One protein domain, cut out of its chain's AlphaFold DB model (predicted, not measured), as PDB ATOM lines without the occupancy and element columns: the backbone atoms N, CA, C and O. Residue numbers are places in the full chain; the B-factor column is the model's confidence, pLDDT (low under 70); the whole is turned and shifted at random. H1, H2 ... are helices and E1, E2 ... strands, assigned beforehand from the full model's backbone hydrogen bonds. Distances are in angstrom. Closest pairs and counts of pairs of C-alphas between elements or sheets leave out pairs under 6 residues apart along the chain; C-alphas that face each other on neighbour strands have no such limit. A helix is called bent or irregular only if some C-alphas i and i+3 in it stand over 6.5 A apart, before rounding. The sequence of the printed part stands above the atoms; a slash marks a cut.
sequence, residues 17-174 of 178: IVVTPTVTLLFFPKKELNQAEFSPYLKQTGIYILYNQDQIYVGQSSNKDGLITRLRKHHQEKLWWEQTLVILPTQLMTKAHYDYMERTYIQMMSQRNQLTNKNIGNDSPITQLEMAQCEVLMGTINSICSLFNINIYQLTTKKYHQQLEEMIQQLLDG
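This is residues 17 to 174 of the 178 residues of the protein "GIY-YIG domain-containing protein" of Streptococcus sp. (UniProt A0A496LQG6). Picture a twisted sheet of five strands with helices over both faces: the two long helices H3 and H4 cover one face, H2 packs on the other, and the short H1 grazes the sheet. From this rounded-off body the last helix, H5, reaches out as an arm, and residues 162 to 174 stick out alone and make the length. The printed part has 158 residues, with five named helices and five named strands in the order E1 E2 H1 E3 E4 H2 E5 H3 H4 H5, and its class is mixed, helices and strands. The sheet's order is E1 E2 E5 E3 E4, all antiparallel. The whole is compact, with a radius of gyration of the C-alphas of 16.8 A, yet elongated, spanning 59 by 38 by 31 A.

Begin with edge strand E1, residues 17 to 19, which forms a hairpin with E2, residues 23 to 29; look for N 18 and O 25, 2.8 A apart. On the other side of E2 find E5, residues 83 to 89, with N 26 and O 86 at 2.9 A. Next comes E3, residues 46 to 51, where N 49 and O 85 are 2.8 A apart, and then edge strand E4, residues 55 to 61, in a hairpin with E3, with N 48 and O 59 at 2.8 A. H1, residues 36 to 42, only grazes the sheet, with its residues 38 to 42. H2, residues 67 to 77, has a height over the sheet of 9.0 A; H1 and H2 only just touch, with 3 pairs of C-alphas within 8 A, the closest those of Leu 42 and Ile 68, 4.9 A apart. E2, H1, E3 and E4, H2, E5 are split strand-helix-strand units, two strands running the same way with another strand between them, and both crossovers are right-handed. On the opposite face from H2, H3, residues 95 to 110, lies over E3 and E4 at a height of 8.8 A and runs along the strands, at 3 degrees to E4 on the local plane; its closest C-alpha pair with E4 is Ile 106 and Val 58, 6.3 A. H4, residues 128 to 147, is on the same face as H3, giving three layers, helices on both faces of the sheet; it runs slantwise to the strands, at 45 degrees to E5 on the local plane. H3 and H4 touch through residues 97 to 101 and 130 to 138 alone, at a steep tilt of 52 degrees, the same way, closest at the C-alphas of Met 101 and Cys 134, 6.4 A. H5, residues 158 to 172, is not on the sheet and touches no helix. In H2, H3, H4 and H5 every O i to N i+4 pair is within hydrogen-bond range; in H1 it is 1 of 3, beside 2 of 4 O i to N i+3 pairs.

Find C-alpha 17 at (4.511, 29.222, 7.877), where E1 begins and runs 6.4 A. E2 runs 19.9 A, H1 10.1 A, E3 16.7 A, E4 20.6 A, H2 15.3 A and E5 20.0 A. H1 is irregular, but only just: C-alphas 37 and 40 are 6.9 A apart. H3 runs 22.3 A, and H4 runs 29.0 A from C-alpha 128 at (23.109, 13.156, 26.722). H5 runs 20.9 A to C-alpha 172 at (-11.146, -9.717, -7.532).

The two C-alphas farthest apart are those of Lys 64 and Gly 174, 60.3 A. Without residues 162 to 174, the body spans 40 by 35 by 31 A. The printed part has no cut. The link from H3 to H4, residues 111 to 127, is long, and its residues 114 to 115 pair, parallel, with residues 55 to 56 of E4. The mean pLDDT of the printed part is 91.5, and one residue, Lys 159, is under 70.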
ATOM      1  N   ILE A  17       3.470  28.928   6.889       89.88
ATOM      2  CA  ILE A  17       4.511  29.222   7.877       89.88
ATOM      3  C   ILE A  17       3.876  29.168   9.263       89.88
ATOM      4  O   ILE A  17       2.959  29.927   9.570       89.88
ATOM      5  N   VAL A  18       4.380  28.277  10.112       91.50
ATOM      6  CA  VAL A  18       3.919  28.097  11.489       91.50
ATOM      7  C   VAL A  18       5.024  28.551  12.422       91.50
ATOM      8  O   VAL A  18       6.088  27.940  12.466       91.50
ATOM      9  N   VAL A  19       4.778  29.615  13.180       92.44
ATOM     10  CA  VAL A  19       5.748  30.163  14.131       92.44
ATOM     11  C   VAL A  19       5.290  29.843  15.547       92.44
ATOM     12  O   VAL A  19       4.200  30.223  15.973       92.44
ATOM     13  N   THR A  20       6.142  29.160  16.302       93.12
ATOM     14  CA  THR A  20       5.932  28.893  17.727       93.12
ATOM     15  C   THR A  20       7.107  29.444  18.539       93.12
ATOM     16  O   THR A  20       8.148  29.771  17.964       93.12
ATOM     17  N   PRO A  21       6.999  29.528  19.878       94.00
ATOM     18  CA  PRO A  21       8.124  29.955  20.707       94.00
ATOM     19  C   PRO A  21       9.384  29.079  20.578       94.00
ATOM     20  O   PRO A  21      10.480  29.566  20.844       94.00
ATOM     21  N   THR A  22       9.251  27.807  20.186       94.25
ATOM     22  CA  THR A  22      10.358  26.829  20.147       94.25
ATOM     23  C   THR A  22      10.836  26.495  18.734       94.25
ATOM     24  O   THR A  22      11.995  26.123  18.543       94.25
ATOM     25  N   VAL A  23       9.966  26.620  17.731       96.62
ATOM     26  CA  VAL A  23      10.274  26.248  16.347       96.62
ATOM     27  C   VAL A  23       9.434  27.033  15.346       96.62
ATOM     28  O   VAL A  23       8.254  27.303  15.582       96.62
ATOM     29  N   THR A  24      10.036  27.362  14.207       96.56
ATOM     30  CA  THR A  24       9.327  27.790  13.000       96.56
ATOM     31  C   THR A  24       9.332  26.662  11.970       96.56
ATOM     32  O   THR A  24      10.389  26.109  11.663       96.56
ATOM     33  N   LEU A  25       8.160  26.324  11.439       96.06
ATOM     34  CA  LEU A  25       7.975  25.323  10.391       96.06
ATOM     35  C   LEU A  25       7.509  26.001   9.105       96.06
ATOM     36  O   LEU A  25       6.607  26.836   9.150       96.06
ATOM     37  N   LEU A  26       8.100  25.638   7.970       94.50
ATOM     38  CA  LEU A  26       7.637  26.075   6.656       94.50
ATOM     39  C   LEU A  26       7.249  24.853   5.833       94.50
ATOM     40  O   LEU A  26       8.035  23.915   5.713       94.50
ATOM     41  N   PHE A  27       6.068  24.905   5.233       91.81
ATOM     42  CA  PHE A  27       5.555  23.917   4.296       91.81
ATOM     43  C   PHE A  27       5.357  24.610   2.960       91.81
ATOM     44  O   PHE A  27       4.587  25.564   2.892       91.81
ATOM     45  N   PHE A  28       6.050  24.180   1.913       91.31
ATOM     46  CA  PHE A  28       5.907  24.796   0.592       91.31
ATOM     47  C   PHE A  28       6.255  23.815  -0.533       91.31
ATOM     48  O   PHE A  28       7.092  22.923  -0.342       91.31
ATOM     49  N   PRO A  29       5.652  23.970  -1.725       91.94
ATOM     50  CA  PRO A  29       5.992  23.161  -2.879       91.94
ATOM     51  C   PRO A  29       7.282  23.648  -3.545       91.94
ATOM     52  O   PRO A  29       7.641  24.825  -3.500       91.94
ATOM     53  N   LYS A  30       7.951  22.749  -4.269       93.81
ATOM     54  CA  LYS A  30       9.222  23.002  -4.966       93.81
ATOM     55  C   LYS A  30       9.255  24.283  -5.786       93.81
ATOM     56  O   LYS A  30      10.228  25.035  -5.718       93.81
ATOM     57  N   LYS A  31       8.181  24.532  -6.537       91.06
ATOM     58  CA  LYS A  31       8.030  25.694  -7.424       91.06
ATOM     59  C   LYS A  31       8.138  27.038  -6.684       91.06
ATOM     60  O   LYS A  31       8.436  28.049  -7.308       91.06
ATOM     61  N   GLU A  32       7.929  27.047  -5.369       90.25
ATOM     62  CA  GLU A  32       7.881  28.254  -4.541       90.25
ATOM     63  C   GLU A  32       9.189  28.522  -3.786       90.25
ATOM     64  O   GLU A  32       9.326  29.568  -3.163       90.25
ATOM     65  N   LEU A  33      10.205  27.657  -3.917       91.62
ATOM     66  CA  LEU A  33      11.494  27.797  -3.222       91.62
ATOM     67  C   LEU A  33      12.148  29.186  -3.381       91.62
ATOM     68  O   LEU A  33      12.867  29.641  -2.493       91.62
ATOM     69  N   ASN A  34      11.939  29.847  -4.523       89.12
ATOM     70  CA  ASN A  34      12.545  31.145  -4.831       89.12
ATOM     71  C   ASN A  34      11.650  32.350  -4.502       89.12
ATOM     72  O   ASN A  34      12.022  33.475  -4.839       89.12
ATOM     73  N   GLN A  35      10.498  32.152  -3.856       86.81
ATOM     74  CA  GLN A  35       9.678  33.265  -3.388       86.81
ATOM     75  C   GLN A  35      10.430  34.083  -2.327       86.81
ATOM     76  O   GLN A  35      11.096  33.546  -1.437       86.81
ATOM     77  N   ALA A  36      10.337  35.411  -2.433       82.00
ATOM     78  CA  ALA A  36      11.100  36.331  -1.592       82.00
ATOM     79  C   ALA A  36      10.753  36.201  -0.097       82.00
ATOM     80  O   ALA A  36      11.638  36.354   0.747       82.00
ATOM     81  N   GLU A  37       9.501  35.860   0.222       83.81
ATOM     82  CA  GLU A  37       8.997  35.677   1.590       83.81
ATOM     83  C   GLU A  37       9.709  34.563   2.368       83.81
ATOM     84  O   GLU A  37       9.908  34.694   3.576       83.81
ATOM     85  N   PHE A  38      10.191  33.512   1.694       87.62
ATOM     86  CA  PHE A  38      10.940  32.437   2.351       87.62
ATOM     87  C   PHE A  38      12.411  32.777   2.547       87.62
ATOM     88  O   PHE A  38      13.067  32.193   3.408       87.62
ATOM     89  N   SER A  39      12.959  33.735   1.795       87.94
ATOM     90  CA  SER A  39      14.379  34.076   1.880       87.94
ATOM     91  C   SER A  39      14.892  34.368   3.302       87.94
ATOM     92  O   SER A  39      15.992  33.889   3.588       87.94
ATOM     93  N   PRO A  40      14.211  35.135   4.179       91.06
ATOM     94  CA  PRO A  40      14.699  35.364   5.543       91.06
ATOM     95  C   PRO A  40      14.726  34.087   6.395       91.06
ATOM     96  O   PRO A  40      15.607  33.935   7.239       91.06
ATOM     97  N   TYR A  41      13.811  33.149   6.154       94.25
ATOM     98  CA  TYR A  41      13.751  31.867   6.856       94.25
ATOM     99  C   TYR A  41      14.813  30.895   6.342       94.25
ATOM    100  O   TYR A  41      15.575  30.325   7.114       94.25
ATOM    101  N   LEU A  42      14.938  30.756   5.020       95.38
ATOM    102  CA  LEU A  42      15.859  29.799   4.406       95.38
ATOM    103  C   LEU A  42      17.335  30.200   4.550       95.38
ATOM    104  O   LEU A  42      18.211  29.370   4.335       95.38
ATOM    105  N   LYS A  43      17.640  31.446   4.930       95.75
ATOM    106  CA  LYS A  43      18.999  31.875   5.307       95.75
ATOM    107  C   LYS A  43      19.405  31.447   6.724       95.75
ATOM    108  O   LYS A  43      20.544  31.678   7.113       95.75
ATOM    109  N   GLN A  44      18.505  30.828   7.487       96.12
ATOM    110  CA  GLN A  44      18.798  30.308   8.821       96.12
ATOM    111  C   GLN A  44      19.308  28.865   8.757       96.12
ATOM    112  O   GLN A  44      19.106  28.151   7.767       96.12
ATOM    113  N   THR A  45      19.986  28.443   9.822       96.69
ATOM    114  CA  THR A  45      20.380  27.049  10.034       96.69
ATOM    115  C   THR A  45      19.178  26.219  10.470       96.69
ATOM    116  O   THR A  45      18.291  26.701  11.173       96.69
ATOM    117  N   GLY A  46      19.128  24.959  10.055       97.56
ATOM    118  CA  GLY A  46      17.944  24.140  10.272       97.56
ATOM    119  C   GLY A  46      18.012  22.778   9.609       97.56
ATOM    120  O   GLY A  46      19.053  22.357   9.095       97.56
ATOM    121  N   ILE A  47      16.859  22.120   9.597       98.06
ATOM    122  CA  ILE A  47      16.626  20.832   8.939       98.06
ATOM    123  C   ILE A  47      15.581  21.044   7.851       98.06
ATOM    124  O   ILE A  47      14.694  21.884   7.979       98.06
ATOM    125  N   TYR A  48      15.685  20.291   6.769       97.56
ATOM    126  CA  TYR A  48      14.687  20.255   5.716       97.56
ATOM    127  C   TYR A  48      14.412  18.821   5.292       97.56
ATOM    128  O   TYR A  48      15.290  17.958   5.314       97.56
ATOM    129  N   ILE A  49      13.174  18.585   4.882       97.06
ATOM    130  CA  ILE A  49      12.684  17.305   4.400       97.06
ATOM    131  C   ILE A  49      12.058  17.561   3.041       97.06
ATOM    132  O   ILE A  49      11.079  18.298   2.934       97.06
ATOM    133  N   LEU A  50      12.645  16.979   2.002       96.81
ATOM    134  CA  LEU A  50      12.103  16.985   0.649       96.81
ATOM    135  C   LEU A  50      11.322  15.696   0.456       96.81
ATOM    136  O   LEU A  50      11.812  14.627   0.826       96.81
ATOM    137  N   TYR A  51      10.135  15.778  -0.129       94.81
ATOM    138  CA  TYR A  51       9.313  14.597  -0.344       94.81
ATOM    139  C   TYR A  51       8.411  14.732  -1.572       94.81
ATOM    140  O   TYR A  51       8.140  15.827  -2.073       94.81
ATOM    141  N   ASN A  52       7.979  13.583  -2.072       91.94
ATOM    142  CA  ASN A  52       6.837  13.424  -2.961       91.94
ATOM    143  C   ASN A  52       6.051  12.180  -2.495       91.94
ATOM    144  O   ASN A  52       6.278  11.671  -1.395       91.94
ATOM    145  N   GLN A  53       5.135  11.676  -3.318       87.12
ATOM    146  CA  GLN A  53       4.340  10.491  -2.982       87.12
ATOM    147  C   GLN A  53       5.165   9.197  -2.844       87.12
ATOM    148  O   GLN A  53       4.735   8.273  -2.151       87.12
ATOM    149  N   ASP A  54       6.344   9.131  -3.464       87.25
ATOM    150  CA  ASP A  54       7.182   7.933  -3.534       87.25
ATOM    151  C   ASP A  54       8.307   7.916  -2.507       87.25
ATOM    152  O   ASP A  54       8.551   6.895  -1.866       87.25
ATOM    153  N   GLN A  55       9.028   9.030  -2.386       92.62
ATOM    154  CA  GLN A  55      10.345   9.053  -1.773       92.62
ATOM    155  C   GLN A  55      10.587  10.323  -0.963       92.62
ATOM    156  O   GLN A  55       9.929  11.352  -1.140       92.62
ATOM    157  N   ILE A  56      11.569  10.235  -0.067       95.06
ATOM    158  CA  ILE A  56      11.937  11.316   0.842       95.06
ATOM    159  C   ILE A  56      13.450  11.535   0.895       95.06
ATOM    160  O   ILE A  56      14.262  10.659   0.574       95.06
ATOM    161  N   TYR A  57      13.833  12.728   1.333       96.50
ATOM    162  CA  TYR A  57      15.205  13.104   1.630       96.50
ATOM    163  C   TYR A  57      15.233  14.036   2.830       96.50
ATOM    164  O   TYR A  57      14.529  15.043   2.840       96.50
ATOM    165  N   VAL A  58      16.081  13.730   3.803       97.44
ATOM    166  CA  VAL A  58      16.317  14.586   4.968       97.44
ATOM    167  C   VAL A  58      17.684  15.233   4.815       97.44
ATOM    168  O   VAL A  58      18.649  14.566   4.447       97.44
ATOM    169  N   GLY A  59      17.776  16.527   5.084       96.81
ATOM    170  CA  GLY A  59      19.041  17.239   5.090       96.81
ATOM    171  C   GLY A  59      19.091  18.304   6.175       96.81
ATOM    172  O   GLY A  59      18.059  18.787   6.634       96.81
ATOM    173  N   GLN A  60      20.294  18.737   6.532       96.69
ATOM    174  CA  GLN A  60      20.504  19.905   7.393       96.69
ATOM    175  C   GLN A  60      21.430  20.953   6.768       96.69
ATOM    176  O   GLN A  60      22.161  20.691   5.804       96.69
ATOM    177  N   SER A  61      21.390  22.161   7.330       95.12
ATOM    178  CA  SER A  61      22.461  23.142   7.178       95.12
ATOM    179  C   SER A  61      22.746  23.837   8.503       95.12
ATOM    180  O   SER A  61      21.859  24.426   9.113       95.12
ATOM    181  N   SER A  62      24.015  23.812   8.895       90.75
ATOM    182  CA  SER A  62      24.592  24.495  10.059       90.75
ATOM    183  C   SER A  62      25.586  25.589   9.646       90.75
ATOM    184  O   SER A  62      26.307  26.130  10.480       90.75
ATOM    185  N   ASN A  63      25.666  25.900   8.346       88.94
ATOM    186  CA  ASN A  63      26.561  26.930   7.824       88.94
ATOM    187  C   ASN A  63      25.929  28.333   7.902       88.94
ATOM    188  O   ASN A  63      24.715  28.488   8.006       88.94
ATOM    189  N   LYS A  64      26.772  29.366   7.794       86.00
ATOM    190  CA  LYS A  64      26.361  30.781   7.852       86.00
ATOM    191  C   LYS A  64      25.384  31.211   6.749       86.00
ATOM    192  O   LYS A  64      24.704  32.216   6.901       86.00
ATOM    193  N   ASP A  65      25.349  30.472   5.642       88.88
ATOM    194  CA  ASP A  65      24.488  30.768   4.497       88.88
ATOM    195  C   ASP A  65      23.114  30.082   4.618       88.88
ATOM    196  O   ASP A  65      22.252  30.279   3.764       88.88
ATOM    197  N   GLY A  66      22.907  29.274   5.662       92.88
ATOM    198  CA  GLY A  66      21.654  28.607   5.979       92.88
ATOM    199  C   GLY A  66      21.248  27.495   5.013       92.88
ATOM    200  O   GLY A  66      22.044  26.934   4.249       92.88
ATOM    201  N   LEU A  67      19.965  27.148   5.065       96.88
ATOM    202  CA  LEU A  67      19.338  26.101   4.258       96.88
ATOM    203  C   LEU A  67      19.276  26.418   2.758       96.88
ATOM    204  O   LEU A  67      19.314  25.501   1.935       96.88
ATOM    205  N   ILE A  68      19.206  27.696   2.375       95.81
ATOM    206  CA  ILE A  68      18.933  28.131   0.999       95.81
ATOM    207  C   ILE A  68      19.967  27.601   0.005       95.81
ATOM    208  O   ILE A  68      19.618  27.233  -1.115       95.81
ATOM    209  N   THR A  69      21.234  27.507   0.412       94.31
ATOM    210  CA  THR A  69      22.315  26.991  -0.441       94.31
ATOM    211  C   THR A  69      22.110  25.512  -0.773       94.31
ATOM    212  O   THR A  69      22.195  25.117  -1.937       94.31
ATOM    213  N   ARG A  70      21.766  24.698   0.233       95.12
ATOM    214  CA  ARG A  70      21.473  23.267   0.080       95.12
ATOM    215  C   ARG A  70      20.191  23.038  -0.715       95.12
ATOM    216  O   ARG A  70      20.191  22.240  -1.648       95.12
ATOM    217  N   LEU A  71      19.131  23.780  -0.396       96.44
ATOM    218  CA  LEU A  71      17.845  23.669  -1.081       96.44
ATOM    219  C   LEU A  71      17.949  24.052  -2.559       96.44
ATOM    220  O   LEU A  71      17.451  23.315  -3.405       96.44
ATOM    221  N   ARG A  72      18.652  25.138  -2.908       94.81
ATOM    222  CA  ARG A  72      18.871  25.524  -4.316       94.81
ATOM    223  C   ARG A  72      19.690  24.494  -5.082       94.81
ATOM    224  O   ARG A  72      19.341  24.168  -6.214       94.81
ATOM    225  N   LYS A  73      20.727  23.933  -4.455       94.62
ATOM    226  CA  LYS A  73      21.492  22.828  -5.041       94.62
ATOM    227  C   LYS A  73      20.584  21.627  -5.331       94.62
ATOM    228  O   LYS A  73      20.573  21.109  -6.444       94.62
ATOM    229  N   HIS A  74      19.750  21.220  -4.375       94.81
ATOM    230  CA  HIS A  74      18.816  20.109  -4.577       94.81
ATOM    231  C   HIS A  74      17.644  20.432  -5.497       94.81
ATOM    232  O   HIS A  74      17.113  19.525  -6.128       94.81
ATOM    233  N   HIS A  75      17.260  21.693  -5.645       93.81
ATOM    234  CA  HIS A  75      16.291  22.093  -6.656       93.81
ATOM    235  C   HIS A  75      16.787  21.756  -8.071       93.81
ATOM    236  O   HIS A  75      15.997  21.305  -8.899       93.81
ATOM    237  N   GLN A  76      18.090  21.932  -8.322       92.31
ATOM    238  CA  GLN A  76      18.741  21.624  -9.598       92.31
ATOM    239  C   GLN A  76      19.066  20.129  -9.748       92.31
ATOM    240  O   GLN A  76      18.810  19.547 -10.794       92.31
ATOM    241  N   GLU A  77      19.608  19.495  -8.703       92.50
ATOM    242  CA  GLU A  77      20.129  18.120  -8.780       92.50
ATOM    243  C   GLU A  77      19.088  17.030  -8.481       92.50
ATOM    244  O   GLU A  77      19.229  15.896  -8.936       92.50
ATOM    245  N   LYS A  78      18.064  17.328  -7.671       91.81
ATOM    246  CA  LYS A  78      17.012  16.377  -7.285       91.81
ATOM    247  C   LYS A  78      15.704  16.795  -7.939       91.81
ATOM    248  O   LYS A  78      14.953  17.621  -7.421       91.81
ATOM    249  N   LEU A  79      15.424  16.235  -9.109       90.62
ATOM    250  CA  LEU A  79      14.247  16.639  -9.880       90.62
ATOM    251  C   LEU A  79      12.925  16.111  -9.310       90.62
ATOM    252  O   LEU A  79      11.900  16.735  -9.546       90.62
ATOM    253  N   TRP A  80      12.973  15.049  -8.508       93.50
ATOM    254  CA  TRP A  80      11.808  14.268  -8.094       93.50
ATOM    255  C   TRP A  80      10.929  14.872  -6.990       93.50
ATOM    256  O   TRP A  80       9.776  14.474  -6.867       93.50
ATOM    257  N   TRP A  81      11.463  15.750  -6.137       94.94
ATOM    258  CA  TRP A  81      10.717  16.224  -4.968       94.94
ATOM    259  C   TRP A  81       9.696  17.286  -5.360       94.94
ATOM    260  O   TRP A  81       9.933  18.088  -6.261       94.94
ATOM    261  N   GLU A  82       8.575  17.302  -4.651       93.56
ATOM    262  CA  GLU A  82       7.434  18.167  -4.962       93.56
ATOM    263  C   GLU A  82       7.098  19.087  -3.797       93.56
ATOM    264  O   GLU A  82       6.712  20.233  -4.015       93.56
ATOM    265  N   GLN A  83       7.286  18.599  -2.573       93.06
ATOM    266  CA  GLN A  83       6.957  19.282  -1.333       93.06
ATOM    267  C   GLN A  83       8.182  19.383  -0.426       93.06
ATOM    268  O   GLN A  83       9.153  18.628  -0.549       93.06
ATOM    269  N   THR A  84       8.151  20.355   0.478       95.00
ATOM    270  CA  THR A  84       9.205  20.588   1.462       95.00
ATOM    271  C   THR A  84       8.618  20.919   2.821       95.00
ATOM    272  O   THR A  84       7.694  21.722   2.922       95.00
ATOM    273  N   LEU A  85       9.220  20.341   3.859       95.75
ATOM    274  CA  LEU A  85       9.099  20.773   5.247       95.75
ATOM    275  C   LEU A  85      10.451  21.320   5.708       95.75
ATOM    276  O   LEU A  85      11.439  20.592   5.713       95.75
ATOM    277  N   VAL A  86      10.507  22.589   6.101       97.44
ATOM    278  CA  VAL A  86      11.675  23.211   6.738       97.44
ATOM    279  C   VAL A  86      11.403  23.410   8.223       97.44
ATOM    280  O   VAL A  86      10.339  23.888   8.606       97.44
ATOM    281  N   ILE A  87      12.388  23.067   9.045       97.94
ATOM    282  CA  ILE A  87      12.357  23.119  10.504       97.94
ATOM    283  C   ILE A  87      13.469  24.060  10.970       97.94
ATOM    284  O   ILE A  87      14.655  23.781  10.772       97.94
ATOM    285  N   LEU A  88      13.080  25.155  11.622       97.75
ATOM    286  CA  LEU A  88      13.980  26.179  12.150       97.75
ATOM    287  C   LEU A  88      13.807  26.281  13.673       97.75
ATOM    288  O   LEU A  88      12.837  26.893  14.135       97.75
ATOM    289  N   PRO A  89      14.703  25.673  14.470       96.88
ATOM    290  CA  PRO A  89      14.718  25.862  15.918       96.88
ATOM    291  C   PRO A  89      14.895  27.344  16.272       96.88
ATOM    292  O   PRO A  89      15.700  28.033  15.650       96.88
ATOM    293  N   THR A  90      14.167  27.845  17.274       95.06
ATOM    294  CA  THR A  90      14.335  29.240  17.737       95.06
ATOM    295  C   THR A  90      15.539  29.407  18.662       95.06
ATOM    296  O   THR A  90      16.104  30.495  18.763       95.06
ATOM    297  N   GLN A  91      15.938  28.332  19.345       92.94
ATOM    298  CA  GLN A  91      17.132  28.287  20.181       92.94
ATOM    299  C   GLN A  91      18.386  28.048  19.334       92.94
ATOM    300  O   GLN A  91      18.334  27.393  18.293       92.94
ATOM    301  N   LEU A  92      19.530  28.551  19.808       90.94
ATOM    302  CA  LEU A  92      20.819  28.306  19.168       90.94
ATOM    303  C   LEU A  92      21.157  26.816  19.227       90.94
ATOM    304  O   LEU A  92      21.257  26.238  20.306       90.94
ATOM    305  N   MET A  93      21.369  26.224  18.056       94.69
ATOM    306  CA  MET A  93      21.743  24.824  17.896       94.69
ATOM    307  C   MET A  93      23.153  24.735  17.322       94.69
ATOM    308  O   MET A  93      23.519  25.467  16.400       94.69
ATOM    309  N   THR A  94      23.957  23.822  17.858       95.94
ATOM    310  CA  THR A  94      25.279  23.519  17.295       95.94
ATOM    311  C   THR A  94      25.155  22.533  16.131       95.94
ATOM    312  O   THR A  94      24.117  21.899  15.931       95.94
ATOM    313  N   LYS A  95      26.245  22.335  15.378       96.12
ATOM    314  CA  LYS A  95      26.305  21.294  14.341       96.12
ATOM    315  C   LYS A  95      25.954  19.903  14.889       96.12
ATOM    316  O   LYS A  95      25.294  19.143  14.190       96.12
ATOM    317  N   ALA A  96      26.347  19.600  16.128       97.38
ATOM    318  CA  ALA A  96      26.066  18.312  16.753       97.38
ATOM    319  C   ALA A  96      24.562  18.063  16.935       97.38
ATOM    320  O   ALA A  96      24.094  16.970  16.630       97.38
ATOM    321  N   HIS A  97      23.799  19.093  17.318       97.88
ATOM    322  CA  HIS A  97      22.338  19.017  17.416       97.88
ATOM    323  C   HIS A  97      21.708  18.696  16.054       97.88
ATOM    324  O   HIS A  97      20.917  17.763  15.933       97.88
ATOM    325  N   TYR A  98      22.097  19.433  15.007       97.69
ATOM    326  CA  TYR A  98      21.557  19.223  13.661       97.69
ATOM    327  C   TYR A  98      21.921  17.861  13.079       97.69
ATOM    328  O   TYR A  98      21.066  17.218  12.477       97.69
ATOM    329  N   ASP A  99      23.166  17.417  13.264       97.62
ATOM    330  CA  ASP A  99      23.590  16.085  12.846       97.62
ATOM    331  C   ASP A  99      22.782  15.013  13.590       97.62
ATOM    332  O   ASP A  99      22.222  14.128  12.953       97.62
ATOM    333  N   TYR A 100      22.642  15.116  14.917       98.19
ATOM    334  CA  TYR A 100      21.848  14.171  15.702       98.19
ATOM    335  C   TYR A 100      20.398  14.093  15.202       98.19
ATOM    336  O   TYR A 100      19.930  13.007  14.866       98.19
ATOM    337  N   MET A 101      19.712  15.233  15.075       97.94
ATOM    338  CA  MET A 101      18.327  15.273  14.597       97.94
ATOM    339  C   MET A 101      18.185  14.734  13.163       97.94
ATOM    340  O   MET A 101      17.248  13.987  12.890       97.94
ATOM    341  N   GLU A 102      19.102  15.077  12.247       97.81
ATOM    342  CA  GLU A 102      19.116  14.558  10.868       97.81
ATOM    343  C   GLU A 102      19.199  13.027  10.864       97.81
ATOM    344  O   GLU A 102      18.369  12.377  10.226       97.81
ATOM    345  N   ARG A 103      20.138  12.442  11.621       96.94
ATOM    346  CA  ARG A 103      20.265  10.981  11.736       96.94
ATOM    347  C   ARG A 103      19.005  10.342  12.310       96.94
ATOM    348  O   ARG A 103      18.531   9.345  11.767       96.94
ATOM    349  N   THR A 104      18.451  10.914  13.379       96.38
ATOM    350  CA  THR A 104      17.249  10.383  14.033       96.38
ATOM    351  C   THR A 104      16.057  10.409  13.076       96.38
ATOM    352  O   THR A 104      15.368   9.400  12.931       96.38
ATOM    353  N   TYR A 105      15.852  11.502  12.334       96.94
ATOM    354  CA  TYR A 105      14.817  11.559  11.298       96.94
ATOM    355  C   TYR A 105      15.062  10.543  10.177       96.94
ATOM    356  O   TYR A 105      14.133   9.826   9.808       96.94
ATOM    357  N   ILE A 106      16.294  10.431   9.666       95.75
ATOM    358  CA  ILE A 106      16.660   9.440   8.641       95.75
ATOM    359  C   ILE A 106      16.300   8.026   9.111       95.75
ATOM    360  O   ILE A 106      15.616   7.287   8.400       95.75
ATOM    361  N   GLN A 107      16.714   7.667  10.328       93.94
ATOM    362  CA  GLN A 107      16.460   6.359  10.918       93.94
ATOM    363  C   GLN A 107      14.960   6.092  11.072       93.94
ATOM    364  O   GLN A 107      14.470   5.077  10.574       93.94
ATOM    365  N   MET A 108      14.218   6.997  11.713       92.62
ATOM    366  CA  MET A 108      12.781   6.820  11.956       92.62
ATOM    367  C   MET A 108      11.988   6.726  10.652       92.62
ATOM    368  O   MET A 108      11.097   5.889  10.517       92.62
ATOM    369  N   MET A 109      12.327   7.547   9.658       92.06
ATOM    370  CA  MET A 109      11.595   7.567   8.397       92.06
ATOM    371  C   MET A 109      11.922   6.384   7.485       92.06
ATOM    372  O   MET A 109      11.054   5.974   6.712       92.06
ATOM    373  N   SER A 110      13.121   5.798   7.585       90.19
ATOM    374  CA  SER A 110      13.531   4.629   6.783       90.19
ATOM    375  C   SER A 110      12.654   3.403   6.970       90.19
ATOM    376  O   SER A 110      12.513   2.591   6.060       90.19
ATOM    377  N   GLN A 111      11.990   3.308   8.118       86.75
ATOM    378  CA  GLN A 111      11.101   2.197   8.426       86.75
ATOM    379  C   GLN A 111       9.827   2.232   7.569       86.75
ATOM    380  O   GLN A 111       9.257   1.190   7.246       86.75
ATOM    381  N   ARG A 112       9.366   3.429   7.186       83.31
ATOM    382  CA  ARG A 112       8.040   3.631   6.577       83.31
ATOM    383  C   ARG A 112       8.071   4.276   5.196       83.31
ATOM    384  O   ARG A 112       7.091   4.148   4.474       83.31
ATOM    385  N   ASN A 113       9.188   4.868   4.784       85.88
ATOM    386  CA  ASN A 113       9.312   5.616   3.531       85.88
ATOM    387  C   ASN A 113      10.500   5.111   2.703       85.88
ATOM    388  O   ASN A 113      11.442   4.525   3.239       85.88
ATOM    389  N   GLN A 114      10.494   5.390   1.399       88.00
ATOM    390  CA  GLN A 114      11.667   5.187   0.550       88.00
ATOM    391  C   GLN A 114      12.641   6.367   0.715       88.00
ATOM    392  O   GLN A 114      12.426   7.443   0.154       88.00
ATOM    393  N   LEU A 115      13.719   6.193   1.490       91.25
ATOM    394  CA  LEU A 115      14.762   7.222   1.602       91.25
ATOM    395  C   LEU A 115      15.695   7.232   0.394       91.25
ATOM    396  O   LEU A 115      16.149   6.194  -0.078       91.25
ATOM    397  N   THR A 116      16.070   8.441  -0.017       93.56
ATOM    398  CA  THR A 116      17.072   8.681  -1.069       93.56
ATOM    399  C   THR A 116      18.416   9.177  -0.525       93.56
ATOM    400  O   THR A 116      19.352   9.429  -1.293       93.56
ATOM    401  N   ASN A 117      18.533   9.348   0.796       93.25
ATOM    402  CA  ASN A 117      19.791   9.679   1.457       93.25
ATOM    403  C   ASN A 117      20.848   8.603   1.156       93.25
ATOM    404  O   ASN A 117      20.622   7.420   1.380       93.25
ATOM    405  N   LYS A 118      22.023   9.018   0.662       87.75
ATOM    406  CA  LYS A 118      23.141   8.102   0.355       87.75
ATOM    407  C   LYS A 118      23.976   7.720   1.582       87.75
ATOM    408  O   LYS A 118      24.812   6.830   1.498       87.75
ATOM    409  N   ASN A 119      23.802   8.436   2.686       87.19
ATOM    410  CA  ASN A 119      24.462   8.192   3.959       87.19
ATOM    411  C   ASN A 119      23.451   8.401   5.091       87.19
ATOM    412  O   ASN A 119      22.373   8.955   4.873       87.19
ATOM    413  N   ILE A 120      23.815   7.969   6.293       85.19
ATOM    414  CA  ILE A 120      22.957   8.065   7.474       85.19
ATOM    415  C   ILE A 120      23.079   9.408   8.208       85.19
ATOM    416  O   ILE A 120      22.584   9.495   9.319       85.19
ATOM    417  N   GLY A 121      23.713  10.430   7.617       86.25
ATOM    418  CA  GLY A 121      24.091  11.689   8.282       86.25
ATOM    419  C   GLY A 121      25.518  11.668   8.851       86.25
ATOM    420  O   GLY A 121      26.247  10.686   8.688       86.25
ATOM    421  N   ASN A 122      25.939  12.764   9.493       88.12
ATOM    422  CA  ASN A 122      27.243  12.833  10.172       88.12
ATOM    423  C   ASN A 122      27.122  12.425  11.646       88.12
ATOM    424  O   ASN A 122      26.075  12.614  12.257       88.12
ATOM    425  N   ASP A 123      28.217  11.949  12.235       90.56
ATOM    426  CA  ASP A 123      28.303  11.635  13.662       90.56
ATOM    427  C   ASP A 123      29.222  12.639  14.370       90.56
ATOM    428  O   ASP A 123      30.445  12.497  14.378       90.56
ATOM    429  N   SER A 124      28.630  13.715  14.889       93.88
ATOM    430  CA  SER A 124      29.343  14.703  15.704       93.88
ATOM    431  C   SER A 124      29.194  14.362  17.192       93.88
ATOM    432  O   SER A 124      28.102  13.960  17.599       93.88
ATOM    433  N   PRO A 125      30.231  14.576  18.028       94.75
ATOM    434  CA  PRO A 125      30.124  14.380  19.472       94.75
ATOM    435  C   PRO A 125      28.998  15.230  20.069       94.75
ATOM    436  O   PRO A 125      28.952  16.440  19.844       94.75
ATOM    437  N   ILE A 126      28.107  14.591  20.824       96.88
ATOM    438  CA  ILE A 126      26.944  15.214  21.461       96.88
ATOM    439  C   ILE A 126      26.745  14.617  22.857       96.88
ATOM    440  O   ILE A 126      26.945  13.419  23.069       96.88
ATOM    441  N   THR A 127      26.387  15.446  23.832       97.62
ATOM    442  CA  THR A 127      26.118  15.005  25.208       97.62
ATOM    443  C   THR A 127      24.703  14.439  25.357       97.62
ATOM    444  O   THR A 127      23.809  14.725  24.562       97.62
ATOM    445  N   GLN A 128      24.455  13.670  26.422       96.94
ATOM    446  CA  GLN A 128      23.109  13.156  26.722       96.94
ATOM    447  C   GLN A 128      22.072  14.264  26.928       96.94
ATOM    448  O   GLN A 128      20.926  14.114  26.513       96.94
ATOM    449  N   LEU A 129      22.475  15.385  27.532       97.00
ATOM    450  CA  LEU A 129      21.586  16.523  27.740       97.00
ATOM    451  C   LEU A 129      21.174  17.164  26.407       97.00
ATOM    452  O   LEU A 129      19.997  17.447  26.206       97.00
ATOM    453  N   GLU A 130      22.121  17.351  25.490       97.31
ATOM    454  CA  GLU A 130      21.854  17.894  24.152       97.31
ATOM    455  C   GLU A 130      20.991  16.938  23.309       97.31
ATOM    456  O   GLU A 130      20.089  17.386  22.598       97.31
ATOM    457  N   MET A 131      21.198  15.619  23.425       98.12
ATOM    458  CA  MET A 131      20.323  14.623  22.788       98.12
ATOM    459  C   MET A 131      18.886  14.730  23.309       98.12
ATOM    460  O   MET A 131      17.958  14.843  22.511       98.12
ATOM    461  N   ALA A 132      18.695  14.791  24.630       97.69
ATOM    462  CA  ALA A 132      17.369  14.940  25.229       97.69
ATOM    463  C   ALA A 132      16.675  16.244  24.788       97.69
ATOM    464  O   ALA A 132      15.476  16.257  24.515       97.69
ATOM    465  N   GLN A 133      17.425  17.346  24.655       96.81
ATOM    466  CA  GLN A 133      16.899  18.603  24.109       96.81
ATOM    467  C   GLN A 133      16.419  18.442  22.660       96.81
ATOM    468  O   GLN A 133      15.330  18.913  22.317       96.81
ATOM    469  N   CYS A 134      17.192  17.743  21.822       97.94
ATOM    470  CA  CYS A 134      16.796  17.432  20.450       97.94
ATOM    471  C   CYS A 134      15.517  16.585  20.413       97.94
ATOM    472  O   CYS A 134      14.599  16.906  19.663       97.94
ATOM    473  N   GLU A 135      15.425  15.543  21.240       97.94
ATOM    474  CA  GLU A 135      14.260  14.654  21.309       97.94
ATOM    475  C   GLU A 135      12.982  15.402  21.722       97.94
ATOM    476  O   GLU A 135      11.938  15.240  21.085       97.94
ATOM    477  N   VAL A 136      13.058  16.286  22.725       97.69
ATOM    478  CA  VAL A 136      11.925  17.131  23.151       97.69
ATOM    479  C   VAL A 136      11.469  18.060  22.022       97.69
ATOM    480  O   VAL A 136      10.265  18.207  21.770       97.69
ATOM    481  N   LEU A 137      12.417  18.673  21.309       97.56
ATOM    482  CA  LEU A 137      12.110  19.530  20.168       97.56
ATOM    483  C   LEU A 137      11.465  18.729  19.027       97.56
ATOM    484  O   LEU A 137      10.435  19.145  18.500       97.56
ATOM    485  N   MET A 138      12.018  17.565  18.676       97.62
ATOM    486  CA  MET A 138      11.472  16.670  17.648       97.62
ATOM    487  C   MET A 138      10.061  16.188  18.000       97.62
ATOM    488  O   MET A 138       9.189  16.171  17.130       97.62
ATOM    489  N   GLY A 139       9.810  15.863  19.271       97.19
ATOM    490  CA  GLY A 139       8.476  15.544  19.777       97.19
ATOM    491  C   GLY A 139       7.500  16.705  19.589       97.19
ATOM    492  O   GLY A 139       6.417  16.516  19.040       97.19
ATOM    493  N   THR A 140       7.922  17.924  19.942       96.44
ATOM    494  CA  THR A 140       7.127  19.147  19.743       96.44
ATOM    495  C   THR A 140       6.797  19.372  18.265       96.44
ATOM    496  O   THR A 140       5.645  19.633  17.921       96.44
ATOM    497  N   ILE A 141       7.785  19.223  17.377       96.19
ATOM    498  CA  ILE A 141       7.610  19.349  15.924       96.19
ATOM    499  C   ILE A 141       6.588  18.328  15.413       96.19
ATOM    500  O   ILE A 141       5.679  18.691  14.671       96.19
ATOM    501  N   ASN A 142       6.697  17.068  15.843       94.12
ATOM    502  CA  ASN A 142       5.763  16.017  15.450       94.12
ATOM    503  C   ASN A 142       4.330  16.306  15.923       94.12
ATOM    504  O   ASN A 142       3.378  16.110  15.165       94.12
ATOM    505  N   SER A 143       4.167  16.815  17.148       93.75
ATOM    506  CA  SER A 143       2.861  17.239  17.661       93.75
ATOM    507  C   SER A 143       2.273  18.377  16.832       93.75
ATOM    508  O   SER A 143       1.111  18.292  16.448       93.75
ATOM    509  N   ILE A 144       3.069  19.399  16.499       91.88
ATOM    510  CA  ILE A 144       2.618  20.512  15.654       91.88
ATOM    511  C   ILE A 144       2.200  19.991  14.277       91.88
ATOM    512  O   ILE A 144       1.083  20.257  13.857       91.88
ATOM    513  N   CYS A 145       3.039  19.210  13.590       90.06
ATOM    514  CA  CYS A 145       2.700  18.658  12.275       90.06
ATOM    515  C   CYS A 145       1.434  17.793  12.301       90.06
ATOM    516  O   CYS A 145       0.620  17.890  11.384       90.06
ATOM    517  N   SER A 146       1.214  17.024  13.371       87.44
ATOM    518  CA  SER A 146      -0.011  16.234  13.539       87.44
ATOM    519  C   SER A 146      -1.273  17.105  13.597       87.44
ATOM    520  O   SER A 146      -2.302  16.691  13.071       87.44
ATOM    521  N   LEU A 147      -1.202  18.324  14.153       87.44
ATOM    522  CA  LEU A 147      -2.323  19.283  14.141       87.44
ATOM    523  C   LEU A 147      -2.676  19.771  12.726       87.44
ATOM    524  O   LEU A 147      -3.799  20.206  12.495       87.44
ATOM    525  N   PHE A 148      -1.731  19.688  11.787       82.44
ATOM    526  CA  PHE A 148      -1.928  19.994  10.367       82.44
ATOM    527  C   PHE A 148      -2.178  18.734   9.525       82.44
ATOM    528  O   PHE A 148      -2.062  18.781   8.303       82.44
ATOM    529  N   ASN A 149      -2.491  17.599  10.162       82.75
ATOM    530  CA  ASN A 149      -2.666  16.293   9.521       82.75
ATOM    531  C   ASN A 149      -1.426  15.816   8.737       82.75
ATOM    532  O   ASN A 149      -1.536  15.030   7.797       82.75
ATOM    533  N   ILE A 150      -0.231  16.262   9.133       85.12
ATOM    534  CA  ILE A 150       1.037  15.849   8.532       85.12
ATOM    535  C   ILE A 150       1.713  14.843   9.458       85.12
ATOM    536  O   ILE A 150       2.212  15.192  10.528       85.12
ATOM    537  N   ASN A 151       1.786  13.588   9.018       87.06
ATOM    538  CA  ASN A 151       2.614  12.581   9.672       87.06
ATOM    539  C   ASN A 151       4.037  12.636   9.103       87.06
ATOM    540  O   ASN A 151       4.315  12.085   8.041       87.06
ATOM    541  N   ILE A 152       4.952  13.283   9.829       85.62
ATOM    542  CA  ILE A 152       6.349  13.469   9.404       85.62
ATOM    543  C   ILE A 152       7.056  12.129   9.140       85.62
ATOM    544  O   ILE A 152       7.911  12.040   8.264       85.62
ATOM    545  N   TYR A 153       6.693  11.068   9.864       86.25
ATOM    546  CA  TYR A 153       7.297   9.746   9.694       86.25
ATOM    547  C   TYR A 153       6.669   8.934   8.563       86.25
ATOM    548  O   TYR A 153       7.120   7.821   8.297       86.25
ATOM    549  N   GLN A 154       5.640   9.454   7.896       84.94
ATOM    550  CA  GLN A 154       4.946   8.773   6.813       84.94
ATOM    551  C   GLN A 154       4.397   9.775   5.797       84.94
ATOM    552  O   GLN A 154       3.197  10.026   5.719       84.94
ATOM    553  N   LEU A 155       5.314  10.349   5.023       82.62
ATOM    554  CA  LEU A 155       5.006  11.367   4.017       82.62
ATOM    555  C   LEU A 155       4.731  10.762   2.633       82.62
ATOM    556  O   LEU A 155       4.107  11.409   1.798       82.62
ATOM    557  N   THR A 156       5.180   9.528   2.388       80.19
ATOM    558  CA  THR A 156       4.958   8.820   1.119       80.19
ATOM    559  C   THR A 156       3.645   8.054   1.148       80.19
ATOM    560  O   THR A 156       3.352   7.356   2.121       80.19
ATOM    561  N   THR A 157       2.892   8.099   0.056       75.06
ATOM    562  CA  THR A 157       1.632   7.366  -0.102       75.06
ATOM    563  C   THR A 157       1.777   6.116  -0.970       75.06
ATOM    564  O   THR A 157       0.868   5.290  -0.975       75.06
ATOM    565  N   LYS A 158       2.907   5.918  -1.664       73.50
ATOM    566  CA  LYS A 158       3.109   4.795  -2.595       73.50
ATOM    567  C   LYS A 158       2.852   3.419  -1.979       73.50
ATOM    568  O   LYS A 158       2.111   2.632  -2.552       73.50
ATOM    569  N   LYS A 159       3.423   3.135  -0.800       69.62
ATOM    570  CA  LYS A 159       3.233   1.837  -0.121       69.62
ATOM    571  C   LYS A 159       1.760   1.548   0.167       69.62
ATOM    572  O   LYS A 159       1.330   0.418  -0.009       69.62
ATOM    573  N   TYR A 160       0.999   2.568   0.563       70.69
ATOM    574  CA  TYR A 160      -0.438   2.429   0.780       70.69
ATOM    575  C   TYR A 160      -1.185   2.115  -0.513       70.69
ATOM    576  O   TYR A 160      -2.031   1.234  -0.507       70.69
ATOM    577  N   HIS A 161      -0.862   2.804  -1.612       74.31
ATOM    578  CA  HIS A 161      -1.491   2.537  -2.908       74.31
ATOM    579  C   HIS A 161      -1.178   1.123  -3.394       74.31
ATOM    580  O   HIS A 161      -2.098   0.408  -3.759       74.31
ATOM    581  N   GLN A 162       0.080   0.686  -3.293       75.56
ATOM    582  CA  GLN A 162       0.475  -0.669  -3.672       75.56
ATOM    583  C   GLN A 162      -0.259  -1.735  -2.839       75.56
ATOM    584  O   GLN A 162      -0.790  -2.687  -3.394       75.56
ATOM    585  N   GLN A 163      -0.347  -1.555  -1.518       78.69
ATOM    586  CA  GLN A 163      -1.102  -2.467  -0.650       78.69
ATOM    587  C   GLN A 163      -2.594  -2.492  -0.995       78.69
ATOM    588  O   GLN A 163      -3.219  -3.546  -0.951       78.69
ATOM    589  N   LEU A 164      -3.172  -1.338  -1.334       82.75
ATOM    590  CA  LEU A 164      -4.575  -1.241  -1.721       82.75
ATOM    591  C   LEU A 164      -4.829  -1.932  -3.067       82.75
ATOM    592  O   LEU A 164      -5.824  -2.633  -3.205       82.75
ATOM    593  N   GLU A 165      -3.926  -1.768  -4.035       83.81
ATOM    594  CA  GLU A 165      -3.968  -2.456  -5.330       83.81
ATOM    595  C   GLU A 165      -3.846  -3.977  -5.163       83.81
ATOM    596  O   GLU A 165      -4.657  -4.711  -5.722       83.81
ATOM    597  N   GLU A 166      -2.902  -4.453  -4.345       86.00
ATOM    598  CA  GLU A 166      -2.743  -5.877  -4.014       86.00
ATOM    599  C   GLU A 166      -4.006  -6.441  -3.341       86.00
ATOM    600  O   GLU A 166      -4.497  -7.500  -3.735       86.00
ATOM    601  N   MET A 167      -4.589  -5.704  -2.389       83.75
ATOM    602  CA  MET A 167      -5.829  -6.082  -1.706       83.75
ATOM    603  C   MET A 167      -7.023  -6.149  -2.669       83.75
ATOM    604  O   MET A 167      -7.807  -7.093  -2.630       83.75
ATOM    605  N   ILE A 168      -7.162  -5.159  -3.558       87.44
ATOM    606  CA  ILE A 168      -8.211  -5.141  -4.584       87.44
ATOM    607  C   ILE A 168      -8.046  -6.332  -5.529       87.44
ATOM    608  O   ILE A 168      -9.035  -6.984  -5.853       87.44
ATOM    609  N   GLN A 169      -6.818  -6.647  -5.941       86.06
ATOM    610  CA  GLN A 169      -6.550  -7.777  -6.825       86.06
ATOM    611  C   GLN A 169      -6.904  -9.114  -6.158       86.06
ATOM    612  O   GLN A 169      -7.584  -9.934  -6.765       86.06
ATOM    613  N   GLN A 170      -6.543  -9.307  -4.885       85.19
ATOM    614  CA  GLN A 170      -6.918 -10.502  -4.115       85.19
ATOM    615  C   GLN A 170      -8.437 -10.657  -3.961       85.19
ATOM    616  O   GLN A 170      -8.964 -11.765  -4.067       85.19
ATOM    617  N   LEU A 171      -9.155  -9.549  -3.756       85.25
ATOM    618  CA  LEU A 171     -10.619  -9.544  -3.711       85.25
ATOM    619  C   LEU A 171     -11.242  -9.902  -5.070       85.25
ATOM    620  O   LEU A 171     -12.225 -10.638  -5.109       85.25
ATOM    621  N   LEU A 172     -10.682  -9.401  -6.175       85.69
ATOM    622  CA  LEU A 172     -11.146  -9.717  -7.532       85.69
ATOM    623  C   LEU A 172     -10.872 -11.176  -7.917       85.69
ATOM    624  O   LEU A 172     -11.708 -11.798  -8.571       85.69
ATOM    625  N   ASP A 173      -9.739 -11.723  -7.480       87.88
ATOM    626  CA  ASP A 173      -9.317 -13.093  -7.778       87.88
ATOM    627  C   ASP A 173      -9.902 -14.127  -6.794       87.88
ATOM    628  O   ASP A 173      -9.685 -15.328  -6.955       87.88
ATOM    629  N   GLY A 174     -10.663 -13.682  -5.785       75.88
ATOM    630  CA  GLY A 174     -11.306 -14.544  -4.788       75.88
ATOM    631  C   GLY A 174     -10.333 -15.225  -3.820       75.88
ATOM    632  O   GLY A 174     -10.692 -16.224  -3.207       75.88
TER     633      GLY A 174